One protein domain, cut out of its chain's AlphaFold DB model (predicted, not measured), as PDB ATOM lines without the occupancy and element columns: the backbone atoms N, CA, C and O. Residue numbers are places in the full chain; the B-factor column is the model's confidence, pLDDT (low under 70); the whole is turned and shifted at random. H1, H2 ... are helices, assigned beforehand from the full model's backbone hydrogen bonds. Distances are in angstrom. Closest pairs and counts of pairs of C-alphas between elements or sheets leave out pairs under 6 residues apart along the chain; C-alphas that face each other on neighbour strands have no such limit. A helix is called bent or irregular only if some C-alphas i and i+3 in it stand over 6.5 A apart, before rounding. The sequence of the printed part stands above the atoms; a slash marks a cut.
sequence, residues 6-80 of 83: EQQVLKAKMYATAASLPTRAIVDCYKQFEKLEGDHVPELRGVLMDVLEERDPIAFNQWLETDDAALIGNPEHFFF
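This is residues 6 to 80 of the 83 residues of an uncharacterized protein of Pseudomonas sp. OV529 (UniProt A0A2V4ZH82). A helical hairpin of H2 and H3 makes the middle of this domain, with the long helix H1 reaching away from it on one side and the two short helices H4 and H5, joined by a loop, forming a small pair on the other side. H1 meets H3 with its later residues, while its beginning and the loop around Asp 68 lie at the two ends of the longest axis; residues 35 to 40, in the link between H2 and H3, stick out at one end of the hairpin. The printed part has 75 residues, with five named helices in the order H1, H2, H3, H4, H5 and no named strand, and its class is all helix. It is compact, with a radius of gyration of the C-alphas of 12.5 A, and its outline is elongated, with spans of 40 by 25 by 18 A.

The printed part begins with H1, residues 6 to 20, which is 21.3 A from first to last C-alpha; C-alpha 6 is at (51.697, 108.772, 113.410). After a tight link of 2 residues comes H2, residues 23 to 33, 15.4 A long. A short link of 7 residues leads to H3, residues 41 to 55, which is 21.4 A long and runs from C-alpha 41 at (65.907, 113.537, 122.435) to C-alpha 55 at (74.453, 118.923, 103.578). H1 and H3, with 15 residues each, are the longest helices. One residue, Asp 56, makes the tight link to H4, residues 57 to 64. A short link of 10 residues then leads to H5, residues 75 to 79, whose last C-alpha is at (80.781, 123.227, 109.537). No helix is bent or irregular.

H3 is the hub and touches three other helices, H1, H2 and H4. H2 and H3 form a helical hairpin: they touch at a shallow tilt of 22 degrees, opposite ways, and their closest C-alphas, those of Ile 26 and Leu 48, are 6.3 A apart. H1 touches H3 with residues 14 to 19 alone, at a steep tilt of 45 degrees, the same way; the closest C-alphas are those of Tyr 15 and Val 47, 6.1 A apart. H1 and H2 are close but not clearly touching, with the C-alphas of Ala 18 and Ile 26 the closest at 6.8 A. H3 and H4 touch only at the corner by their link, H3 with residues 52 to 53 alone, at a steep tilt of 42 degrees, opposite ways; the closest C-alphas, those of Glu 53 and Phe 60, are 5.3 A apart. H4 touches H5, where the closest C-alphas, those of Ala 59 and Phe 78, are 5.2 A apart. H5 and H2 only just touch, with 3 pairs of C-alphas within 8 A, the closest being those of Val 27 and Glu 76 at 6.5 A. H1 is apart from H4 and H5, H2 is apart from H4, and H3 is apart from H5. In H1, H2, H3, H4 and H5 every O i to N i+4 pair is within hydrogen-bond range.

The two C-alphas farthest apart are those of Glu 6 and Asp 68, at 40.6 A, and the first and last printed C-alphas, those of Glu 6 and Phe 80, are 35.5 A apart. The centre of H3 is nearest to the mean of the C-alphas, at 4.0 A, and that of H1 is farthest from it, at 13.9 A. Residues 35 to 40 stand free. The printed part runs from residue 6 to residue 80 with no cut, and it has no long link. The mean pLDDT of the printed part is 92.7, and no printed residue is under 70.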
ATOM      1  N   GLU A   6      51.515 107.497 112.711       83.38
ATOM      2  CA  GLU A   6      51.697 108.772 113.410       83.38
ATOM      3  C   GLU A   6      53.176 109.072 113.667       83.38
ATOM      4  O   GLU A   6      53.620 110.190 113.417       83.38
ATOM      5  N   GLN A   7      53.958 108.066 114.069       82.12
ATOM      6  CA  GLN A   7      55.405 108.200 114.257       82.12
ATOM      7  C   GLN A   7      56.129 108.477 112.931       82.12
ATOM      8  O   GLN A   7      57.019 109.320 112.881       82.12
ATOM      9  N   GLN A   8      55.711 107.839 111.833       86.25
ATOM     10  CA  GLN A   8      56.271 108.111 110.502       86.25
ATOM     11  C   GLN A   8      55.987 109.549 110.046       86.25
ATOM     12  O   GLN A   8      56.878 110.223 109.531       86.25
ATOM     13  N   VAL A   9      54.761 110.040 110.266       89.19
ATOM     14  CA  VAL A   9      54.380 111.422 109.937       89.19
ATOM     15  C   VAL A   9      55.142 112.424 110.802       89.19
ATOM     16  O   VAL A   9      55.599 113.444 110.285       89.19
ATOM     17  N   LEU A  10      55.290 112.151 112.101       87.25
ATOM     18  CA  LEU A  10      56.057 113.005 113.005       87.25
ATOM     19  C   LEU A  10      57.519 113.089 112.564       87.25
ATOM     20  O   LEU A  10      58.023 114.193 112.364       87.25
ATOM     21  N   LYS A  11      58.157 111.941 112.310       87.50
ATOM     22  CA  LYS A  11      59.538 111.883 111.825       87.50
ATOM     23  C   LYS A  11      59.697 112.657 110.515       87.50
ATOM     24  O   LYS A  11      60.545 113.537 110.435       87.50
ATOM     25  N   ALA A  12      58.825 112.441 109.527       90.69
ATOM     26  CA  ALA A  12      58.866 113.179 108.260       90.69
ATOM     27  C   ALA A  12      58.763 114.706 108.447       90.69
ATOM     28  O   ALA A  12      59.479 115.463 107.791       90.69
ATOM     29  N   LYS A  13      57.917 115.174 109.375       92.31
ATOM     30  CA  LYS A  13      57.823 116.603 109.719       92.31
ATOM     31  C   LYS A  13      59.100 117.127 110.371       92.31
ATOM     32  O   LYS A  13      59.488 118.258 110.080       92.31
ATOM     33  N   MET A  14      59.749 116.334 111.223       92.44
ATOM     34  CA  MET A  14      61.023 116.712 111.841       92.44
ATOM     35  C   MET A  14      62.109 116.910 110.777       92.44
ATOM     36  O   MET A  14      62.738 117.965 110.782       92.44
ATOM     37  N   TYR A  15      62.257 115.984 109.818       94.25
ATOM     38  CA  TYR A  15      63.202 116.161 108.699       94.25
ATOM     39  C   TYR A  15      62.859 117.384 107.861       94.25
ATOM     40  O   TYR A  15      63.732 118.204 107.616       94.25
ATOM     41  N   ALA A  16      61.597 117.545 107.454       93.69
ATOM     42  CA  ALA A  16      61.193 118.693 106.645       93.69
ATOM     43  C   ALA A  16      61.485 120.025 107.356       93.69
ATOM     44  O   ALA A  16      61.949 120.980 106.735       93.69
ATOM     45  N   THR A  17      61.261 120.074 108.672       94.88
ATOM     46  CA  THR A  17      61.565 121.251 109.489       94.88
ATOM     47  C   THR A  17      63.070 121.489 109.550       94.88
ATOM     48  O   THR A  17      63.519 122.574 109.188       94.88
ATOM     49  N   ALA A  18      63.859 120.486 109.940       94.12
ATOM     50  CA  ALA A  18      65.312 120.599 110.040       94.12
ATOM     51  C   ALA A  18      65.953 120.969 108.690       94.12
ATOM     52  O   ALA A  18      66.747 121.904 108.624       94.12
ATOM     53  N   ALA A  19      65.530 120.330 107.597       93.31
ATOM     54  CA  ALA A  19      66.009 120.603 106.245       93.31
ATOM     55  C   ALA A  19      65.730 122.044 105.779       93.31
ATOM     56  O   ALA A  19      66.476 122.561 104.952       93.31
ATOM     57  N   SER A  20      64.712 122.714 106.330       95.69
ATOM     58  CA  SER A  20      64.405 124.120 106.020       95.69
ATOM     59  C   SER A  20      65.249 125.142 106.795       95.69
ATOM     60  O   SER A  20      65.297 126.312 106.417       95.69
ATOM     61  N   LEU A  21      65.923 124.729 107.874       96.12
ATOM     62  CA  LEU A  21      66.714 125.627 108.718       96.12
ATOM     63  C   LEU A  21      68.108 125.877 108.122       96.12
ATOM     64  O   LEU A  21      68.690 124.967 107.536       96.12
ATOM     65  N   PRO A  22      68.728 127.053 108.306       96.50
ATOM     66  CA  PRO A  22      70.141 127.250 107.967       96.50
ATOM     67  C   PRO A  22      71.047 126.272 108.730       96.50
ATOM     68  O   PRO A  22      70.758 125.948 109.879       96.50
ATOM     69  N   THR A  23      72.171 125.838 108.142       95.88
ATOM     70  CA  THR A  23      73.093 124.864 108.781       95.88
ATOM     71  C   THR A  23      73.528 125.325 110.167       95.88
ATOM     72  O   THR A  23      73.594 124.526 111.094       95.88
ATOM     73  N   ARG A  24      73.720 126.640 110.340       96.25
ATOM     74  CA  ARG A  24      74.052 127.246 111.632       96.25
ATOM     75  C   ARG A  24      73.010 126.944 112.708       96.25
ATOM     76  O   ARG A  24      73.372 126.518 113.795       96.25
ATOM     77  N   ALA A  25      71.729 127.088 112.376       96.12
ATOM     78  CA  ALA A  25      70.644 126.810 113.307       96.12
ATOM     79  C   ALA A  25      70.569 125.320 113.677       96.12
ATOM     80  O   ALA A  25      70.269 124.996 114.819       96.12
ATOM     81  N   ILE A  26      70.886 124.414 112.747       96.69
ATOM     82  CA  ILE A  26      70.915 122.967 113.017       96.69
ATOM     83  C   ILE A  26      72.049 122.620 113.984       96.69
ATOM     84  O   ILE A  26      71.817 121.907 114.959       96.69
ATOM     85  N   VAL A  27      73.248 123.163 113.752       96.06
ATOM     86  CA  VAL A  27      74.402 123.006 114.652       96.06
ATOM     87  C   VAL A  27      74.096 123.568 116.043       96.06
ATOM     88  O   VAL A  27      74.338 122.895 117.046       96.06
ATOM     89  N   ASP A  28      73.507 124.763 116.119       94.50
ATOM     90  CA  ASP A  28      73.118 125.374 117.392       94.50
ATOM     91  C   ASP A  28      72.048 124.533 118.119       94.50
ATOM     92  O   ASP A  28      72.144 124.331 119.330       94.50
ATOM     93  N   CYS A  29      71.064 123.983 117.394       93.44
ATOM     94  CA  CYS A  29      70.080 123.054 117.950       93.44
ATOM     95  C   CYS A  29      70.741 121.777 118.476       93.44
ATOM     96  O   CYS A  29      70.465 121.380 119.607       93.44
ATOM     97  N   TYR A  30      71.631 121.145 117.706       93.94
ATOM     98  CA  TYR A  30      72.318 119.929 118.140       93.94
ATOM     99  C   TYR A  30      73.043 120.147 119.472       93.94
ATOM    100  O   TYR A  30      72.830 119.384 120.411       93.94
ATOM    101  N   LYS A  31      73.804 121.242 119.602       91.81
ATOM    102  CA  LYS A  31      74.531 121.592 120.838       91.81
ATOM    103  C   LYS A  31      73.605 121.790 122.041       91.81
ATOM    104  O   LYS A  31      73.985 121.482 123.168       91.81
ATOM    105  N   GLN A  32      72.394 122.303 121.823       90.25
ATOM    106  CA  GLN A  32      71.398 122.433 122.890       90.25
ATOM    107  C   GLN A  32      70.857 121.068 123.327       90.25
ATOM    108  O   GLN A  32      70.698 120.835 124.522       90.25
ATOM    109  N   PHE A  33      70.602 120.160 122.380       88.44
ATOM    110  CA  PHE A  33      70.029 118.841 122.662       88.44
ATOM    111  C   PHE A  33      71.050 117.777 123.071       88.44
ATOM    112  O   PHE A  33      70.661 116.780 123.676       88.44
ATOM    113  N   GLU A  34      72.338 117.980 122.793       85.19
ATOM    114  CA  GLU A  34      73.416 117.042 123.129       85.19
ATOM    115  C   GLU A  34      73.424 116.671 124.619       85.19
ATOM    116  O   GLU A  34      73.627 115.510 124.970       85.19
ATOM    117  N   LYS A  35      73.135 117.647 125.488       83.06
ATOM    118  CA  LYS A  35      73.158 117.503 126.953       83.06
ATOM    119  C   LYS A  35      71.779 117.281 127.575       83.06
ATOM    120  O   LYS A  35      71.665 117.251 128.799       83.06
ATOM    121  N   LEU A  36      70.731 117.203 126.755       88.12
ATOM    122  CA  LEU A  36      69.367 117.004 127.231       88.12
ATOM    123  C   LEU A  36      69.019 115.518 127.253       88.12
ATOM    124  O   LEU A  36      69.300 114.778 126.311       88.12
ATOM    125  N   GLU A  37      68.342 115.111 128.318       88.50
ATOM    126  CA  GLU A  37      67.810 113.763 128.489       88.50
ATOM    127  C   GLU A  37      66.296 113.771 128.262       88.50
ATOM    128  O   GLU A  37      65.602 114.721 128.636       88.50
ATOM    129  N   GLY A  38      65.775 112.717 127.638       86.12
ATOM    130  CA  GLY A  38      64.341 112.547 127.413       86.12
ATOM    131  C   GLY A  38      64.031 111.567 126.287       86.12
ATOM    132  O   GLY A  38      64.836 111.380 125.375       86.12
ATOM    133  N   ASP A  39      62.834 110.986 126.330       84.94
ATOM    134  CA  ASP A  39      62.429 109.856 125.480       84.94
ATOM    135  C   ASP A  39      62.573 110.121 123.970       84.94
ATOM    136  O   ASP A  39      62.858 109.208 123.200       84.94
ATOM    137  N   HIS A  40      62.427 111.379 123.543       83.88
ATOM    138  CA  HIS A  40      62.494 111.781 122.132       83.88
ATOM    139  C   HIS A  40      63.787 112.506 121.744       83.88
ATOM    140  O   HIS A  40      63.992 112.823 120.570       83.88
ATOM    141  N   VAL A  41      64.677 112.781 122.703       89.56
ATOM    142  CA  VAL A  41      65.907 113.537 122.435       89.56
ATOM    143  C   VAL A  41      66.879 112.766 121.523       89.56
ATOM    144  O   VAL A  41      67.443 113.396 120.627       89.56
ATOM    145  N   PRO A  42      67.057 111.433 121.651       90.56
ATOM    146  CA  PRO A  42      67.879 110.665 120.711       90.56
ATOM    147  C   PRO A  42      67.355 110.706 119.271       90.56
ATOM    148  O   PRO A  42      68.137 110.848 118.336       90.56
ATOM    149  N   GLU A  43      66.034 110.629 119.084       90.38
ATOM    150  CA  GLU A  43      65.422 110.688 117.752       90.38
ATOM    151  C   GLU A  43      65.623 112.066 117.115       90.38
ATOM    152  O   GLU A  43      66.011 112.155 115.952       90.38
ATOM    153  N   LEU A  44      65.446 113.142 117.886       90.94
ATOM    154  CA  LEU A  44      65.720 114.497 117.415       90.94
ATOM    155  C   LEU A  44      67.198 114.693 117.055       90.94
ATOM    156  O   LEU A  44      67.487 115.253 116.001       90.94
ATOM    157  N   ARG A  45      68.129 114.209 117.889       92.69
ATOM    158  CA  ARG A  45      69.570 114.250 117.585       92.69
ATOM    159  C   ARG A  45      69.883 113.523 116.279       92.69
ATOM    160  O   ARG A  45      70.578 114.095 115.449       92.69
ATOM    161  N   GLY A  46      69.315 112.331 116.073       93.50
ATOM    162  CA  GLY A  46      69.454 111.581 114.824       93.50
ATOM    163  C   GLY A  46      68.977 112.379 113.609       93.50
ATOM    164  O   GLY A  46      69.725 112.534 112.655       93.50
ATOM    165  N   VAL A  47      67.790 112.994 113.675       95.38
ATOM    166  CA  VAL A  47      67.277 113.846 112.581       95.38
ATOM    167  C   VAL A  47      68.224 115.011 112.274       95.38
ATOM    168  O   VAL A  47      68.467 115.314 111.108       95.38
ATOM    169  N   LEU A  48      68.751 115.686 113.298       95.88
ATOM    170  CA  LEU A  48      69.679 116.803 113.100       95.88
ATOM    171  C   LEU A  48      71.001 116.332 112.479       95.88
ATOM    172  O   LEU A  48      71.517 117.008 111.596       95.88
ATOM    173  N   MET A  49      71.526 115.184 112.918       96.19
ATOM    174  CA  MET A  49      72.753 114.590 112.380       96.19
ATOM    175  C   MET A  49      72.586 114.170 110.921       96.19
ATOM    176  O   MET A  49      73.398 114.576 110.099       96.19
ATOM    177  N   ASP A  50      71.502 113.472 110.580       97.06
ATOM    178  CA  ASP A  50      71.228 113.047 109.203       97.06
ATOM    179  C   ASP A  50      71.148 114.249 108.245       97.06
ATOM    180  O   ASP A  50      71.675 114.216 107.135       97.06
ATOM    181  N   VAL A  51      70.525 115.354 108.678       97.19
ATOM    182  CA  VAL A  51      70.438 116.572 107.855       97.19
ATOM    183  C   VAL A  51      71.795 117.274 107.725       97.19
ATOM    184  O   VAL A  51      72.060 117.903 106.701       97.19
ATOM    185  N   LEU A  52      72.661 117.205 108.739       97.12
ATOM    186  CA  LEU A  52      74.028 117.727 108.645       97.12
ATOM    187  C   LEU A  52      74.884 116.887 107.688       97.12
ATOM    188  O   LEU A  52      75.582 117.465 106.855       97.12
ATOM    189  N   GLU A  53      74.780 115.559 107.767       97.81
ATOM    190  CA  GLU A  53      75.455 114.620 106.862       97.81
ATOM    191  C   GLU A  53      75.041 114.845 105.403       97.81
ATOM    192  O   GLU A  53      75.896 114.937 104.526       97.81
ATOM    193  N   GLU A  54      73.741 115.010 105.135       97.06
ATOM    194  CA  GLU A  54      73.235 115.263 103.779       97.06
ATOM    195  C   GLU A  54      73.776 116.577 103.185       97.06
ATOM    196  O   GLU A  54      73.992 116.679 101.976       97.06
ATOM    197  N   ARG A  55      74.001 117.595 104.023       95.88
ATOM    198  CA  ARG A  55      74.453 118.923 103.578       95.88
ATOM    199  C   ARG A  55      75.938 118.993 103.295       95.88
ATOM    200  O   ARG A  55      76.333 119.642 102.329       95.88
ATOM    201  N   ASP A  56      76.738 118.399 104.167       97.00
ATOM    202  CA  ASP A  56      78.186 118.361 104.023       97.00
ATOM    203  C   ASP A  56      78.730 117.062 104.631       97.00
ATOM    204  O   ASP A  56      79.118 117.029 105.803       97.00
ATOM    205  N   PRO A  57      78.768 115.972 103.844       97.00
ATOM    206  CA  PRO A  57      79.230 114.679 104.333       97.00
ATOM    207  C   PRO A  57      80.722 114.699 104.686       97.00
ATOM    208  O   PRO A  57      81.174 113.890 105.494       97.00
ATOM    209  N   ILE A  58      81.507 115.620 104.110       96.94
ATOM    210  CA  ILE A  58      82.937 115.737 104.407       96.94
ATOM    211  C   ILE A  58      83.116 116.356 105.792       96.94
ATOM    212  O   ILE A  58      83.784 115.755 106.634       96.94
ATOM    213  N   ALA A  59      82.494 117.511 106.050       96.44
ATOM    214  CA  ALA A  59      82.542 118.153 107.365       96.44
ATOM    215  C   ALA A  59      81.933 117.258 108.457       96.44
ATOM    216  O   ALA A  59      82.469 117.177 109.563       96.44
ATOM    217  N   PHE A  60      80.850 116.542 108.141       97.19
ATOM    218  CA  PHE A  60      80.218 115.600 109.062       97.19
ATOM    219  C   PHE A  60      81.148 114.443 109.449       97.19
ATOM    220  O   PHE A  60      81.324 114.174 110.637       97.19
ATOM    221  N   ASN A  61      81.797 113.798 108.475       97.06
ATOM    222  CA  ASN A  61      82.743 112.717 108.757       97.06
ATOM    223  C   ASN A  61      83.960 113.221 109.538       97.06
ATOM    224  O   ASN A  61      84.351 112.595 110.516       97.06
ATOM    225  N   GLN A  62      84.510 114.386 109.182       96.19
ATOM    226  CA  GLN A  62      85.603 114.996 109.945       96.19
ATOM    227  C   GLN A  62      85.215 115.253 111.404       96.19
ATOM    228  O   GLN A  62      86.030 115.046 112.298       96.19
ATOM    229  N   TRP A  63      83.971 115.669 111.647       95.38
ATOM    230  CA  TRP A  63      83.455 115.857 112.996       95.38
ATOM    231  C   TRP A  63      83.322 114.540 113.772       95.38
ATOM    232  O   TRP A  63      83.725 114.485 114.932       95.38
ATOM    233  N   LEU A  64      82.777 113.482 113.163       94.88
ATOM    234  CA  LEU A  64      82.595 112.191 113.841       94.88
ATOM    235  C   LEU A  64      83.904 111.428 114.069       94.88
ATOM    236  O   LEU A  64      84.016 110.688 115.045       94.88
ATOM    237  N   GLU A  65      84.870 111.588 113.169       95.19
ATOM    238  CA  GLU A  65      86.136 110.851 113.179       95.19
ATOM    239  C   GLU A  65      87.282 111.627 113.845       95.19
ATOM    240  O   GLU A  65      88.406 111.129 113.896       95.19
ATOM    241  N   THR A  66      87.028 112.834 114.362       94.19
ATOM    242  CA  THR A  66      88.068 113.622 115.032       94.19
ATOM    243  C   THR A  66      88.578 112.923 116.294       94.19
ATOM    244  O   THR A  66      87.807 112.492 117.153       94.19
ATOM    245  N   ASP A  67      89.901 112.832 116.421       94.19
ATOM    246  CA  ASP A  67      90.600 112.356 117.615       94.19
ATOM    247  C   ASP A  67      91.124 113.510 118.490       94.19
ATOM    248  O   ASP A  67      91.647 113.278 119.584       94.19
ATOM    249  N   ASP A  68      90.940 114.760 118.051       93.75
ATOM    250  CA  ASP A  68      91.290 115.943 118.828       93.75
ATOM    251  C   ASP A  68      90.290 116.129 119.975       93.75
ATOM    252  O   ASP A  68      89.137 116.525 119.787       93.75
ATOM    253  N   ALA A  69      90.759 115.891 121.199       91.50
ATOM    254  CA  ALA A  69      89.967 116.027 122.416       91.50
ATOM    255  C   ALA A  69      89.334 117.421 122.601       91.50
ATOM    256  O   ALA A  69      88.331 117.534 123.307       91.50
ATOM    257  N   ALA A  70      89.887 118.474 121.988       91.12
ATOM    258  CA  ALA A  70      89.311 119.817 122.021       91.12
ATOM    259  C   ALA A  70      88.138 120.003 121.039       91.12
ATOM    260  O   ALA A  70      87.364 120.955 121.184       91.12
ATOM    261  N   LEU A  71      88.008 119.121 120.043       90.56
ATOM    262  CA  LEU A  71      87.033 119.214 118.954       90.56
ATOM    263  C   LEU A  71      85.943 118.135 119.012       90.56
ATOM    264  O   LEU A  71      84.898 118.295 118.372       90.56
ATOM    265  N   ILE A  72      86.133 117.077 119.805       88.75
ATOM    266  CA  ILE A  72      85.094 116.074 120.074       88.75
ATOM    267  C   ILE A  72      83.817 116.766 120.579       88.75
ATOM    268  O   ILE A  72      83.847 117.568 121.513       88.75
ATOM    269  N   GLY A  73      82.679 116.454 119.949       86.56
ATOM    270  CA  GLY A  73      81.382 117.061 120.283       86.56
ATOM    271  C   GLY A  73      81.224 118.520 119.832       86.56
ATOM    272  O   GLY A  73      80.234 119.164 120.169       86.56
ATOM    273  N   ASN A  74      82.162 119.064 119.044       91.00
ATOM    274  CA  ASN A  74      82.098 120.438 118.547       91.00
ATOM    275  C   ASN A  74      81.875 120.509 117.021       91.00
ATOM    276  O   ASN A  74      82.800 120.845 116.280       91.00
ATOM    277  N   PRO A  75      80.642 120.271 116.531       93.94
ATOM    278  CA  PRO A  75      80.334 120.347 115.099       93.94
ATOM    279  C   PRO A  75      80.624 121.729 114.497       93.94
ATOM    280  O   PRO A  75      80.947 121.848 113.321       93.94
ATOM    281  N   GLU A  76      80.547 122.799 115.292       94.88
ATOM    282  CA  GLU A  76      80.745 124.168 114.806       94.88
ATOM    283  C   GLU A  76      82.114 124.375 114.146       94.88
ATOM    284  O   GLU A  76      82.196 125.088 113.147       94.88
ATOM    285  N   HIS A  77      83.157 123.714 114.656       94.25
ATOM    286  CA  HIS A  77      84.507 123.806 114.100       94.25
ATOM    287  C   HIS A  77      84.593 123.273 112.662       94.25
ATOM    288  O   HIS A  77      85.318 123.830 111.843       94.25
ATOM    289  N   PHE A  78      83.826 122.227 112.352       95.50
ATOM    290  CA  PHE A  78      83.874 121.533 111.065       95.50
ATOM    291  C   PHE A  78      82.951 122.175 110.028       95.50
ATOM    292  O   PHE A  78      83.325 122.321 108.870       95.50
ATOM    293  N   PHE A  79      81.760 122.615 110.445       95.69
ATOM    294  CA  PHE A  79      80.781 123.227 109.537       95.69
ATOM    295  C   PHE A  79      81.017 124.728 109.297       95.69
ATOM    296  O   PHE A  79      80.483 125.277 108.334       95.69
ATOM    297  N   PHE A  80      81.792 125.406 110.156       94.06
ATOM    298  CA  PHE A  80      82.096 126.840 110.038       94.06
ATOM    299  C   PHE A  80      83.571 127.143 110.354       94.06
ATOM    300  O   PHE A  80      83.853 127.865 111.318       94.06
TER     301      PHE A  80